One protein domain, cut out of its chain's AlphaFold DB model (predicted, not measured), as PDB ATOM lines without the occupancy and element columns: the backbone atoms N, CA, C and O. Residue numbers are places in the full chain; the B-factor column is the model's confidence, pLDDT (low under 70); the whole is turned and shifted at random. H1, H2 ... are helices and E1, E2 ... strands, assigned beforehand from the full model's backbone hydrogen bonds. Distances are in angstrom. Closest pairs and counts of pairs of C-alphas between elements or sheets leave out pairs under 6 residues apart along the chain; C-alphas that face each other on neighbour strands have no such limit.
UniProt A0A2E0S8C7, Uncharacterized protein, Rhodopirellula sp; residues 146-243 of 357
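AT A GLANCE: This is residues 146 to 243 of the 357 residues of an uncharacterized protein of Rhodopirellula sp (UniProt A0A2E0S8C7). One long helix, H2, forms the spine of this domain, with a small part packed at each end: a loose sheet of three very short strands, E1, E2 and E3, by its first half, and a two-stranded hairpin, E4 and E5, folded back over its second half. A short helix, H1, packs side by side with H2 near the middle of its length, running opposite ways. The printed part has 98 residues, with two named helices and five named strands in the order H1, E1, E2, E3, H2, E4, E5. The first sheet has the order E1, E2, E3, with E1 and E2 antiparallel; E4 and E5 make a second, antiparallel sheet, and the class is mixed, helices and strands. The whole is compact, with a radius of gyration of the C-alphas of 14.0 A, yet elongated in outline, spanning 46 by 28 by 21 A.

IN THESE COORDINATES: Find C-alpha 146 at (159.410, 113.923, 151.761); from there H1 runs through residues 146 to 154, 12.2 A. Next come three strands of three residues each: E1, residues 170 to 172, 6.5 A; E2, residues 178 to 180, 6.0 A; and E3, residues 193 to 195, 6.2 A. At C-alpha 198, (159.978, 87.025, 142.243), H2 begins and runs 34.5 A through residues 198 to 221. E4 takes residues 226 to 231, 16.1 A, and E5 residues 234 to 240, 18.0 A, ending at C-alpha 240, (161.295, 116.049, 157.750).

HOW THE PARTS SIT: Look first at H2 and H1, which touch at a shallow tilt of 21 degrees, opposite ways; H2 does this with residues 207 to 214 alone, and the closest C-alphas, of Trp 152 and Leu 210, are 5.5 A apart. H2 is on the sheet of E1, E2 and E3 but only grazes it, with residues 198 to 208; its closest C-alphas to E2 are those of Cys 201 and Val 178, 5.7 A apart. E1 and E2 form a hairpin at 163 degrees with no backbone N and O within hydrogen-bond range across the pair, while E2 and E3 meet only at a point, where C-alphas 179 and 194 face each other at 4.8 A. Farther along H2, the closest C-alphas of H2 and E5 are those of Asp 215 and Leu 235, 6.2 A apart. In the hairpin of E4 and E5, at 160 degrees, find N 229 and O 237 at 2.8 A and N 227 and O 239 at 2.9 A, both within hydrogen-bond range. H1 is apart from E4. In H1 and H2 every O i to N i+4 pair is within hydrogen-bond range.

THE WHOLE: The two C-alphas farthest apart, those of Ser 175 and Asp 243, are 48.2 A apart, and the printed part has no cut. Two links are long: residues 155 to 169 between H1 and E1, and residues 181 to 192 between E2 and E3, whose C-alphas lie 9 to 19 A from the mean of all C-alphas. The mean pLDDT of the printed part is 80.7, and residues 163 to 192 are under 70.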
ATOM      1  N   GLU A 146     160.357 114.569 150.845       96.69
ATOM      2  CA  GLU A 146     159.410 113.923 151.761       96.69
ATOM      3  C   GLU A 146     158.542 112.877 151.049       96.69
ATOM      4  O   GLU A 146     158.407 111.752 151.537       96.69
ATOM      5  N   ARG A 147     157.996 113.210 149.873       97.50
ATOM      6  CA  ARG A 147     157.190 112.276 149.070       97.50
ATOM      7  C   ARG A 147     158.000 111.051 148.654       97.50
ATOM      8  O   ARG A 147     157.515 109.933 148.813       97.50
ATOM      9  N   LEU A 148     159.238 111.244 148.192       97.38
ATOM     10  CA  LEU A 148     160.135 110.137 147.849       97.38
ATOM     11  C   LEU A 148     160.440 109.256 149.069       97.38
ATOM     12  O   LEU A 148     160.428 108.033 148.962       97.38
ATOM     13  N   VAL A 149     160.655 109.851 150.248       95.38
ATOM     14  CA  VAL A 149     160.866 109.114 151.505       95.38
ATOM     15  C   VAL A 149     159.626 108.305 151.895       95.38
ATOM     16  O   VAL A 149     159.753 107.160 152.333       95.38
ATOM     17  N   GLN A 150     158.426 108.869 151.744       95.88
ATOM     18  CA  GLN A 150     157.171 108.160 152.011       95.88
ATOM     19  C   GLN A 150     156.982 106.979 151.051       95.88
ATOM     20  O   GLN A 150     156.676 105.877 151.509       95.88
ATOM     21  N   GLU A 151     157.227 107.170 149.751       96.69
ATOM     22  CA  GLU A 151     157.160 106.093 148.757       96.69
ATOM     23  C   GLU A 151     158.196 105.003 149.050       96.69
ATOM     24  O   GLU A 151     157.860 103.820 149.093       96.69
ATOM     25  N   TRP A 152     159.440 105.396 149.338       94.12
ATOM     26  CA  TRP A 152     160.518 104.485 149.714       94.12
ATOM     27  C   TRP A 152     160.136 103.620 150.923       94.12
ATOM     28  O   TRP A 152     160.330 102.404 150.905       94.12
ATOM     29  N   ARG A 153     159.537 104.214 151.961       92.19
ATOM     30  CA  ARG A 153     159.037 103.472 153.130       92.19
ATOM     31  C   ARG A 153     157.864 102.557 152.781       92.19
ATOM     32  O   ARG A 153     157.810 101.444 153.300       92.19
ATOM     33  N   TYR A 154     156.953 103.009 151.923       94.31
ATOM     34  CA  TYR A 154     155.767 102.257 151.520       94.31
ATOM     35  C   TYR A 154     156.115 100.994 150.725       94.31
ATOM     36  O   TYR A 154     155.554  99.933 150.981       94.31
ATOM     37  N   VAL A 155     157.072 101.074 149.797       93.62
ATOM     38  CA  VAL A 155     157.449  99.922 148.961       93.62
ATOM     39  C   VAL A 155     158.404  98.946 149.651       93.62
ATOM     40  O   VAL A 155     158.918  98.040 149.000       93.62
ATOM     41  N   ARG A 156     158.682  99.101 150.947       89.56
ATOM     42  CA  ARG A 156     159.602  98.222 151.677       89.56
ATOM     43  C   ARG A 156     159.128  96.758 151.644       89.56
ATOM     44  O   ARG A 156     157.974  96.517 151.992       89.56
ATOM     45  N   PRO A 157     159.990  95.788 151.274       89.69
ATOM     46  CA  PRO A 157     159.663  94.364 151.378       89.69
ATOM     47  C   PRO A 157     159.292  93.960 152.807       89.69
ATOM     48  O   PRO A 157     159.919  94.420 153.760       89.69
ATOM     49  N   GLU A 158     158.310  93.073 152.965       88.06
ATOM     50  CA  GLU A 158     157.872  92.602 154.286       88.06
ATOM     51  C   GLU A 158     158.949  91.767 154.995       88.06
ATOM     52  O   GLU A 158     159.055  91.828 156.221       88.06
ATOM     53  N   SER A 159     159.792  91.040 154.247       84.31
ATOM     54  CA  SER A 159     160.937  90.314 154.819       84.31
ATOM     55  C   SER A 159     162.027  91.225 155.375       84.31
ATOM     56  O   SER A 159     162.879  90.758 156.136       84.31
ATOM     57  N   PHE A 160     162.039  92.515 155.020       82.31
ATOM     58  CA  PHE A 160     163.032  93.428 155.563       82.31
ATOM     59  C   PHE A 160     162.708  93.704 157.036       82.31
ATOM     60  O   PHE A 160     161.597  94.140 157.351       82.31
ATOM     61  N   PRO A 161     163.675  93.529 157.959       78.62
ATOM     62  CA  PRO A 161     163.463  93.827 159.372       78.62
ATOM     63  C   PRO A 161     163.018  95.276 159.499       78.62
ATOM     64  O   PRO A 161     163.539  96.108 158.773       78.62
ATOM     65  N   ALA A 162     162.111  95.613 160.421       71.69
ATOM     66  CA  ALA A 162     161.521  96.954 160.485       71.69
ATOM     67  C   ALA A 162     162.527  98.097 160.759       71.69
ATOM     68  O   ALA A 162     162.200  99.264 160.530       71.69
ATOM     69  N   LYS A 163     163.763  97.796 161.174       68.00
ATOM     70  CA  LYS A 163     164.829  98.786 161.391       68.00
ATOM     71  C   LYS A 163     166.008  98.538 160.451       68.00
ATOM     72  O   LYS A 163     166.389  97.394 160.246       68.00
ATOM     73  N   ASP A 164     166.521  99.637 159.899       62.06
ATOM     74  CA  ASP A 164     167.885  99.805 159.385       62.06
ATOM     75  C   ASP A 164     168.428  98.678 158.487       62.06
ATOM     76  O   ASP A 164     169.332  97.936 158.859       62.06
ATOM     77  N   VAL A 165     167.910  98.600 157.253       62.25
ATOM     78  CA  VAL A 165     168.537  97.818 156.175       62.25
ATOM     79  C   VAL A 165     169.513  98.720 155.415       62.25
ATOM     80  O   VAL A 165     169.110  99.654 154.720       62.25
ATOM     81  N   GLY A 166     170.813  98.467 155.597       56.59
ATOM     82  CA  GLY A 166     171.895  99.351 155.156       56.59
ATOM     83  C   GLY A 166     172.262  99.266 153.674       56.59
ATOM     84  O   GLY A 166     172.791 100.236 153.136       56.59
ATOM     85  N   ALA A 167     171.961  98.178 152.971       58.66
ATOM     86  CA  ALA A 167     172.253  98.026 151.545       58.66
ATOM     87  C   ALA A 167     171.302  97.016 150.901       58.66
ATOM     88  O   ALA A 167     170.750  96.160 151.583       58.66
ATOM     89  N   VAL A 168     171.107  97.154 149.592       59.12
ATOM     90  CA  VAL A 168     170.552  96.122 148.716       59.12
ATOM     91  C   VAL A 168     171.465  96.122 147.503       59.12
ATOM     92  O   VAL A 168     171.403  97.032 146.678       59.12
ATOM     93  N   ALA A 169     172.374  95.159 147.438       59.94
ATOM     94  CA  ALA A 169     173.021  94.812 146.183       59.94
ATOM     95  C   ALA A 169     172.115  93.783 145.520       59.94
ATOM     96  O   ALA A 169     171.764  92.810 146.178       59.94
ATOM     97  N   ALA A 170     171.711  94.031 144.279       57.81
ATOM     98  CA  ALA A 170     170.943  93.089 143.485       57.81
ATOM     99  C   ALA A 170     171.814  92.602 142.331       57.81
ATOM    100  O   ALA A 170     172.246  93.394 141.492       57.81
ATOM    101  N   SER A 171     172.077  91.301 142.307       61.94
ATOM    102  CA  SER A 171     172.749  90.616 141.208       61.94
ATOM    103  C   SER A 171     171.704  89.795 140.464       61.94
ATOM    104  O   SER A 171     171.093  88.912 141.060       61.94
ATOM    105  N   ALA A 172     171.476  90.098 139.186       57.50
ATOM    106  CA  ALA A 172     170.686  89.247 138.304       57.50
ATOM    107  C   ALA A 172     171.648  88.283 137.601       57.50
ATOM    108  O   ALA A 172     172.332  88.674 136.657       57.50
ATOM    109  N   ASP A 173     171.732  87.037 138.066       61.25
ATOM    110  CA  ASP A 173     172.599  86.010 137.466       61.25
ATOM    111  C   ASP A 173     171.949  85.297 136.260       61.25
ATOM    112  O   ASP A 173     172.483  84.323 135.734       61.25
ATOM    113  N   GLY A 174     170.796  85.789 135.792       60.22
ATOM    114  CA  GLY A 174     170.009  85.159 134.731       60.22
ATOM    115  C   GLY A 174     169.078  84.048 135.228       60.22
ATOM    116  O   GLY A 174     168.256  83.571 134.447       60.22
ATOM    117  N   SER A 175     169.146  83.675 136.510       56.06
ATOM    118  CA  SER A 175     168.078  82.966 137.212       56.06
ATOM    119  C   SER A 175     167.096  83.988 137.804       56.06
ATOM    120  O   SER A 175     167.460  85.121 138.106       56.06
ATOM    121  N   GLU A 176     165.818  83.639 137.947       59.28
ATOM    122  CA  GLU A 176     164.768  84.537 138.466       59.28
ATOM    123  C   GLU A 176     164.955  84.953 139.947       59.28
ATOM    124  O   GLU A 176     164.072  85.586 140.527       59.28
ATOM    125  N   ALA A 177     166.082  84.602 140.575       59.03
ATOM    126  CA  ALA A 177     166.406  84.941 141.954       59.03
ATOM    127  C   ALA A 177     167.255  86.219 142.019       59.03
ATOM    128  O   ALA A 177     168.286  86.334 141.361       59.03
ATOM    129  N   VAL A 178     166.839  87.175 142.852       61.22
ATOM    130  CA  VAL A 178     167.643  88.356 143.179       61.22
ATOM    131  C   VAL A 178     168.206  88.156 144.575       61.22
ATOM    132  O   VAL A 178     167.479  88.194 145.568       61.22
ATOM    133  N   GLU A 179     169.517  87.957 144.676       60.16
ATOM    134  CA  GLU A 179     170.172  88.058 145.977       60.16
ATOM    135  C   GLU A 179     170.098  89.505 146.447       60.16
ATOM    136  O   GLU A 179     170.483  90.412 145.716       60.16
ATOM    137  N   VAL A 180     169.565  89.712 147.650       61.34
ATOM    138  CA  VAL A 180     169.417  91.029 148.260       61.34
ATOM    139  C   VAL A 180     170.180  91.030 149.575       61.34
ATOM    140  O   VAL A 180     169.690  90.600 150.613       61.34
ATOM    141  N   CYS A 181     171.409  91.536 149.560       57.62
ATOM    142  CA  CYS A 181     172.215  91.613 150.778       57.62
ATOM    143  C   CYS A 181     171.710  92.716 151.712       57.62
ATOM    144  O   CYS A 181     172.220  93.834 151.677       57.62
ATOM    145  N   ALA A 182     170.731  92.399 152.561       58.09
ATOM    146  CA  ALA A 182     170.301  93.262 153.652       58.09
ATOM    147  C   ALA A 182     171.382  93.306 154.744       58.09
ATOM    148  O   ALA A 182     171.428  92.458 155.629       58.09
ATOM    149  N   LEU A 183     172.267  94.304 154.697       56.69
ATOM    150  CA  LEU A 183     173.244  94.512 155.767       56.69
ATOM    151  C   LEU A 183     172.522  95.003 157.032       56.69
ATOM    152  O   LEU A 183     172.128  96.170 157.116       56.69
ATOM    153  N   ALA A 184     172.329  94.094 157.986       54.47
ATOM    154  CA  ALA A 184     171.985  94.407 159.365       54.47
ATOM    155  C   ALA A 184     173.153  95.119 160.072       54.47
ATOM    156  O   ALA A 184     174.328  94.858 159.826       54.47
ATOM    157  N   GLU A 185     172.805  96.046 160.952       53.28
ATOM    158  CA  GLU A 185     173.716  96.928 161.679       53.28
ATOM    159  C   GLU A 185     174.822  96.186 162.478       53.28
ATOM    160  O   GLU A 185     174.531  95.268 163.234       53.28
ATOM    161  N   ASP A 186     176.083  96.628 162.357       55.22
ATOM    162  CA  ASP A 186     177.258  96.285 163.203       55.22
ATOM    163  C   ASP A 186     177.756  94.841 163.216       55.22
ATOM    164  O   ASP A 186     178.717  94.532 163.923       55.22
ATOM    165  N   VAL A 187     177.196  93.962 162.398       55.91
ATOM    166  CA  VAL A 187     177.729  92.609 162.270       55.91
ATOM    167  C   VAL A 187     178.582  92.579 161.008       55.91
ATOM    168  O   VAL A 187     178.066  92.723 159.904       55.91
ATOM    169  N   ALA A 188     179.898  92.395 161.156       62.00
ATOM    170  CA  ALA A 188     180.782  92.091 160.021       62.00
ATOM    171  C   ALA A 188     180.259  90.886 159.198       62.00
ATOM    172  O   ALA A 188     180.534  90.785 158.008       62.00
ATOM    173  N   ASP A 189     179.421  90.062 159.835       64.31
ATOM    174  CA  ASP A 189     178.689  88.915 159.299       64.31
ATOM    175  C   ASP A 189     177.169  89.158 159.222       64.31
ATOM    176  O   ASP A 189     176.369  88.272 159.537       64.31
ATOM    177  N   ALA A 190     176.734  90.375 158.881       63.03
ATOM    178  CA  ALA A 190     175.314  90.664 158.720       63.03
ATOM    179  C   ALA A 190     174.675  89.636 157.766       63.03
ATOM    180  O   ALA A 190     175.180  89.442 156.657       63.03
ATOM    181  N   PRO A 191     173.593  88.954 158.183       62.84
ATOM    182  CA  PRO A 191     173.031  87.868 157.400       62.84
ATOM    183  C   PRO A 191     172.551  88.403 156.052       62.84
ATOM    184  O   PRO A 191     171.714  89.298 155.981       62.84
ATOM    185  N   VAL A 192     173.082  87.831 154.974       68.69
ATOM    186  CA  VAL A 192     172.572  88.061 153.625       68.69
ATOM    187  C   VAL A 192     171.213  87.378 153.518       68.69
ATOM    188  O   VAL A 192     171.116  86.152 153.570       68.69
ATOM    189  N   THR A 193     170.152  88.168 153.380       70.38
ATOM    190  CA  THR A 193     168.805  87.638 153.149       70.38
ATOM    191  C   THR A 193     168.597  87.374 151.660       70.38
ATOM    192  O   THR A 193     168.290  88.277 150.889       70.38
ATOM    193  N   THR A 194     168.714  86.124 151.225       74.81
ATOM    194  CA  THR A 194     168.354  85.768 149.845       74.81
ATOM    195  C   THR A 194     166.835  85.763 149.677       74.81
ATOM    196  O   THR A 194     166.148  84.904 150.234       74.81
ATOM    197  N   ILE A 195     166.310  86.683 148.868       78.38
ATOM    198  CA  ILE A 195     164.901  86.693 148.469       78.38
ATOM    199  C   ILE A 195     164.756  85.815 147.225       78.38
ATOM    200  O   ILE A 195     165.452  85.998 146.232       78.38
ATOM    201  N   ARG A 196     163.862  84.822 147.283       81.88
ATOM    202  CA  ARG A 196     163.593  83.912 146.153       81.88
ATOM    203  C   ARG A 196     162.246  84.156 145.487       81.88
ATOM    204  O   ARG A 196     162.038  83.715 144.365       81.88
ATOM    205  N   ASP A 197     161.327  84.824 146.176       85.94
ATOM    206  CA  ASP A 197     160.034  85.170 145.604       85.94
ATOM    207  C   ASP A 197     160.205  86.303 144.581       85.94
ATOM    208  O   ASP A 197     160.732  87.371 144.898       85.94
ATOM    209  N   ALA A 198     159.773  86.079 143.340       83.75
ATOM    210  CA  ALA A 198     159.978  87.025 142.243       83.75
ATOM    211  C   ALA A 198     159.269  88.374 142.475       83.75
ATOM    212  O   ALA A 198     159.768  89.431 142.069       83.75
ATOM    213  N   ARG A 199     158.106  88.366 143.144       88.19
ATOM    214  CA  ARG A 199     157.370  89.593 143.475       88.19
ATOM    215  C   ARG A 199     158.131  90.394 144.528       88.19
ATOM    216  O   ARG A 199     158.297  91.603 144.360       88.19
ATOM    217  N   GLU A 200     158.621  89.730 145.563       86.56
ATOM    218  CA  GLU A 200     159.420  90.343 146.617       86.56
ATOM    219  C   GLU A 200     160.774  90.848 146.093       86.56
ATOM    220  O   GLU A 200     161.193  91.952 146.440       86.56
ATOM    221  N   CYS A 201     161.404  90.129 145.158       83.38
ATOM    222  CA  CYS A 201     162.604  90.585 144.450       83.38
ATOM    223  C   CYS A 201     162.357  91.908 143.709       83.38
ATOM    224  O   CYS A 201     163.117  92.867 143.853       83.38
ATOM    225  N   LYS A 202     161.263  91.992 142.937       86.44
ATOM    226  CA  LYS A 202     160.878  93.219 142.222       86.44
ATOM    227  C   LYS A 202     160.628  94.379 143.188       86.44
ATOM    228  O   LYS A 202     161.007  95.516 142.900       86.44
ATOM    229  N   GLN A 203     160.002  94.098 144.327       89.81
ATOM    230  CA  GLN A 203     159.759  95.085 145.372       89.81
ATOM    231  C   GLN A 203     161.068  95.569 146.016       89.81
ATOM    232  O   GLN A 203     161.263  96.776 146.152       89.81
ATOM    233  N   ALA A 204     161.996  94.663 146.332       86.00
ATOM    234  CA  ALA A 204     163.308  94.993 146.888       86.00
ATOM    235  C   ALA A 204     164.156  95.838 145.925       86.00
ATOM    236  O   ALA A 204     164.777  96.815 146.345       86.00
ATOM    237  N   LEU A 205     164.122  95.521 144.626       85.31
ATOM    238  CA  LEU A 205     164.746  96.330 143.577       85.31
ATOM    239  C   LEU A 205     164.169  97.748 143.532       85.31
ATOM    240  O   LEU A 205     164.924  98.717 143.584       85.31
ATOM    241  N   ARG A 206     162.835  97.886 143.495       91.75
ATOM    242  CA  ARG A 206     162.178  99.206 143.503       91.75
ATOM    243  C   ARG A 206     162.534 100.002 144.758       91.75
ATOM    244  O   ARG A 206     162.827 101.190 144.654       91.75
ATOM    245  N   TRP A 207     162.534  99.353 145.920       91.44
ATOM    246  CA  TRP A 207     162.937  99.959 147.187       91.44
ATOM    247  C   TRP A 207     164.383 100.473 147.144       91.44
ATOM    248  O   TRP A 207     164.648 101.593 147.575       91.44
ATOM    249  N   ALA A 208     165.311  99.692 146.582       87.00
ATOM    250  CA  ALA A 208     166.714 100.077 146.441       87.00
ATOM    251  C   ALA A 208     166.904 101.264 145.483       87.00
ATOM    252  O   ALA A 208     167.654 102.188 145.797       87.00
ATOM    253  N   THR A 209     166.188 101.272 144.353       91.00
ATOM    254  CA  THR A 209     166.183 102.399 143.409       91.00
ATOM    255  C   THR A 209     165.679 103.677 144.075       91.00
ATOM    256  O   THR A 209     166.384 104.682 144.056       91.00
ATOM    257  N   LEU A 210     164.519 103.629 144.741       93.88
ATOM    258  CA  LEU A 210     163.969 104.790 145.449       93.88
ATOM    259  C   LEU A 210     164.910 105.296 146.540       93.88
ATOM    260  O   LEU A 210     165.057 106.497 146.716       93.88
ATOM    261  N   ARG A 211     165.597 104.403 147.256       92.44
ATOM    262  CA  ARG A 211     166.599 104.809 148.243       92.44
ATOM    263  C   ARG A 211     167.740 105.610 147.623       92.44
ATOM    264  O   ARG A 211     168.166 106.597 148.214       92.44
ATOM    265  N   ALA A 212     168.253 105.174 146.474       91.31
ATOM    266  CA  ALA A 212     169.304 105.891 145.759       91.31
ATOM    267  C   ALA A 212     168.805 107.259 145.260       91.31
ATOM    268  O   ALA A 212     169.527 108.247 145.372       91.31
ATOM    269  N   GLU A 213     167.558 107.333 144.787       95.69
ATOM    270  CA  GLU A 213     166.904 108.593 144.411       95.69
ATOM    271  C   GLU A 213     166.755 109.539 145.613       95.69
ATOM    272  O   GLU A 213     167.128 110.707 145.517       95.69
ATOM    273  N   VAL A 214     166.290 109.041 146.766       95.62
ATOM    274  CA  VAL A 214     166.232 109.819 148.015       95.62
ATOM    275  C   VAL A 214     167.630 110.281 148.416       95.62
ATOM    276  O   VAL A 214     167.796 111.435 148.799       95.62
ATOM    277  N   ASP A 215     168.644 109.416 148.319       94.44
ATOM    278  CA  ASP A 215     170.015 109.777 148.681       94.44
ATOM    279  C   ASP A 215     170.544 110.941 147.840       94.44
ATOM    280  O   ASP A 215     171.104 111.894 148.384       94.44
ATOM    281  N   ALA A 216     170.321 110.882 146.527       94.94
ATOM    282  CA  ALA A 216     170.681 111.947 145.603       94.94
ATOM    283  C   ALA A 216     169.892 113.234 145.888       94.94
ATOM    284  O   ALA A 216     170.483 114.311 145.974       94.94
ATOM    285  N   ALA A 217     168.576 113.128 146.094       95.12
ATOM    286  CA  ALA A 217     167.709 114.275 146.346       95.12
ATOM    287  C   ALA A 217     168.065 114.993 147.658       95.12
ATOM    288  O   ALA A 217     168.173 116.215 147.691       95.12
ATOM    289  N   VAL A 218     168.333 114.238 148.725       94.31
ATOM    290  CA  VAL A 218     168.766 114.772 150.021       94.31
ATOM    291  C   VAL A 218     170.110 115.497 149.918       94.31
ATOM    292  O   VAL A 218     170.273 116.559 150.517       94.31
ATOM    293  N   ARG A 219     171.077 114.945 149.169       92.38
ATOM    294  CA  ARG A 219     172.379 115.601 148.938       92.38
ATOM    295  C   ARG A 219     172.236 116.890 148.137       92.38
ATOM    296  O   ARG A 219     172.922 117.854 148.444       92.38
ATOM    297  N   CYS A 220     171.351 116.894 147.141       90.19
ATOM    298  CA  CYS A 220     171.066 118.068 146.323       90.19
ATOM    299  C   CYS A 220     170.406 119.182 147.151       90.19
ATOM    300  O   CYS A 220     170.834 120.328 147.084       90.19
ATOM    301  N   ALA A 221     169.406 118.835 147.970       91.00
ATOM    302  CA  ALA A 221     168.665 119.805 148.769       91.00
ATOM    303  C   ALA A 221     169.493 120.388 149.926       91.00
ATOM    304  O   ALA A 221     169.377 121.574 150.213       91.00
ATOM    305  N   ALA A 222     170.289 119.558 150.619       91.56
ATOM    306  CA  ALA A 222     171.165 119.955 151.733       91.56
ATOM    307  C   ALA A 222     170.517 120.917 152.763       91.56
ATOM    308  O   ALA A 222     171.178 121.794 153.318       91.56
ATOM    309  N   HIS A 223     169.214 120.757 153.017       95.75
ATOM    310  CA  HIS A 223     168.409 121.726 153.762       95.75
ATOM    311  C   HIS A 223     168.250 121.345 155.252       95.75
ATOM    312  O   HIS A 223     168.001 120.168 155.534       95.75
ATOM    313  N   PRO A 224     168.286 122.299 156.211       95.25
ATOM    314  CA  PRO A 224     168.130 122.027 157.652       95.25
ATOM    315  C   PRO A 224     166.820 121.333 158.057       95.25
ATOM    316  O   PRO A 224     166.770 120.630 159.064       95.25
ATOM    317  N   ALA A 225     165.765 121.480 157.252       96.69
ATOM    318  CA  ALA A 225     164.504 120.759 157.445       96.69
ATOM    319  C   ALA A 225     164.646 119.231 157.300       96.69
ATOM    320  O   ALA A 225     163.780 118.491 157.760       96.69
ATOM    321  N   LEU A 226     165.703 118.733 156.652       96.75
ATOM    322  CA  LEU A 226     165.918 117.309 156.414       96.75
ATOM    323  C   LEU A 226     166.919 116.750 157.431       96.75
ATOM    324  O   LEU A 226     168.125 116.969 157.342       96.75
ATOM    325  N   CYS A 227     166.431 115.946 158.373       95.75
ATOM    326  CA  CYS A 227     167.284 115.192 159.285       95.75
ATOM    327  C   CYS A 227     167.687 113.872 158.623       95.75
ATOM    328  O   CYS A 227     166.874 112.955 158.492       95.75
ATOM    329  N   VAL A 228     168.950 113.778 158.218       94.38
ATOM    330  CA  VAL A 228     169.493 112.643 157.464       94.38
ATOM    331  C   VAL A 228     170.342 111.776 158.381       94.38
ATOM    332  O   VAL A 228     171.338 112.236 158.937       94.38
ATOM    333  N   ARG A 229     169.997 110.495 158.509       91.25
ATOM    334  CA  ARG A 229     170.818 109.516 159.226       91.25
ATOM    335  C   ARG A 229     171.573 108.662 158.221       91.25
ATOM    336  O   ARG A 229     170.964 107.934 157.437       91.25
ATOM    337  N   ARG A 230     172.903 108.732 158.274       89.38
ATOM    338  CA  ARG A 230     173.796 107.893 157.473       89.38
ATOM    339  C   ARG A 230     174.587 106.934 158.341       89.38
ATOM    340  O   ARG A 230     174.925 107.252 159.478       89.38
ATOM    341  N   ARG A 231     174.948 105.794 157.766       80.00
ATOM    342  CA  ARG A 231     175.814 104.801 158.399       80.00
ATOM    343  C   ARG A 231     176.737 104.200 157.359       80.00
ATOM    344  O   ARG A 231     176.265 103.719 156.335       80.00
ATOM    345  N   GLN A 232     178.047 104.250 157.607       82.56
ATOM    346  CA  GLN A 232     179.055 103.781 156.644       82.56
ATOM    347  C   GLN A 232     178.832 104.369 155.229       82.56
ATOM    348  O   GLN A 232     178.973 103.679 154.228       82.56
ATOM    349  N   GLY A 233     178.408 105.640 155.147       84.31
ATOM    350  CA  GLY A 233     178.096 106.341 153.891       84.31
ATOM    351  C   GLY A 233     176.671 106.144 153.354       84.31
ATOM    352  O   GLY A 233     176.189 106.978 152.586       84.31
ATOM    353  N   TRP A 234     175.958 105.117 153.811       82.62
ATOM    354  CA  TRP A 234     174.635 104.755 153.314       82.62
ATOM    355  C   TRP A 234     173.501 105.521 153.989       82.62
ATOM    356  O   TRP A 234     173.554 105.772 155.190       82.62
ATOM    357  N   LEU A 235     172.441 105.833 153.237       88.75
ATOM    358  CA  LEU A 235     171.236 106.472 153.770       88.75
ATOM    359  C   LEU A 235     170.382 105.486 154.576       88.75
ATOM    360  O   LEU A 235     169.785 104.581 153.999       88.75
ATOM    361  N   CYS A 236     170.291 105.645 155.891       86.31
ATOM    362  CA  CYS A 236     169.473 104.776 156.745       86.31
ATOM    363  C   CYS A 236     168.055 105.307 156.912       86.31
ATOM    364  O   CYS A 236     167.101 104.536 156.912       86.31
ATOM    365  N   ASP A 237     167.926 106.618 157.091       89.25
ATOM    366  CA  ASP A 237     166.647 107.260 157.341       89.25
ATOM    367  C   ASP A 237     166.721 108.747 157.004       89.25
ATOM    368  O   ASP A 237     167.780 109.369 157.129       89.25
ATOM    369  N   THR A 238     165.575 109.305 156.639       94.31
ATOM    370  CA  THR A 238     165.377 110.741 156.462       94.31
ATOM    371  C   THR A 238     164.064 111.115 157.128       94.31
ATOM    372  O   THR A 238     163.024 110.505 156.865       94.31
ATOM    373  N   THR A 239     164.079 112.125 157.987       95.44
ATOM    374  CA  THR A 239     162.855 112.689 158.564       95.44
ATOM    375  C   THR A 239     162.775 114.170 158.258       95.44
ATOM    376  O   THR A 239     163.773 114.878 158.372       95.44
ATOM    377  N   LEU A 240     161.583 114.633 157.901       96.62
ATOM    378  CA  LEU A 240     161.295 116.049 157.750       96.62
ATOM    379  C   LEU A 240     161.010 116.664 159.123       96.62
ATOM    380  O   LEU A 240     160.179 116.146 159.871       96.62
ATOM    381  N   ASN A 241     161.687 117.760 159.447       96.94
ATOM    382  CA  ASN A 241     161.302 118.622 160.550       96.94
ATOM    383  C   ASN A 241     160.111 119.481 160.106       96.94
ATOM    384  O   ASN A 241     160.251 120.369 159.265       96.94
ATOM    385  N   ALA A 242     158.934 119.189 160.660       96.44
ATOM    386  CA  ALA A 242     157.687 119.844 160.285       96.44
ATOM    387  C   ALA A 242     157.632 121.332 160.674       96.44
ATOM    388  O   ALA A 242     156.848 122.053 160.059       96.44
ATOM    389  N   ASP A 243     158.463 121.780 161.623       96.50
ATOM    390  CA  ASP A 243     158.541 123.184 162.056       96.50
ATOM    391  C   ASP A 243     158.911 124.099 160.867       96.50
ATOM    392  O   ASP A 243     158.303 125.143 160.656       96.50
TER     393      ASP A 243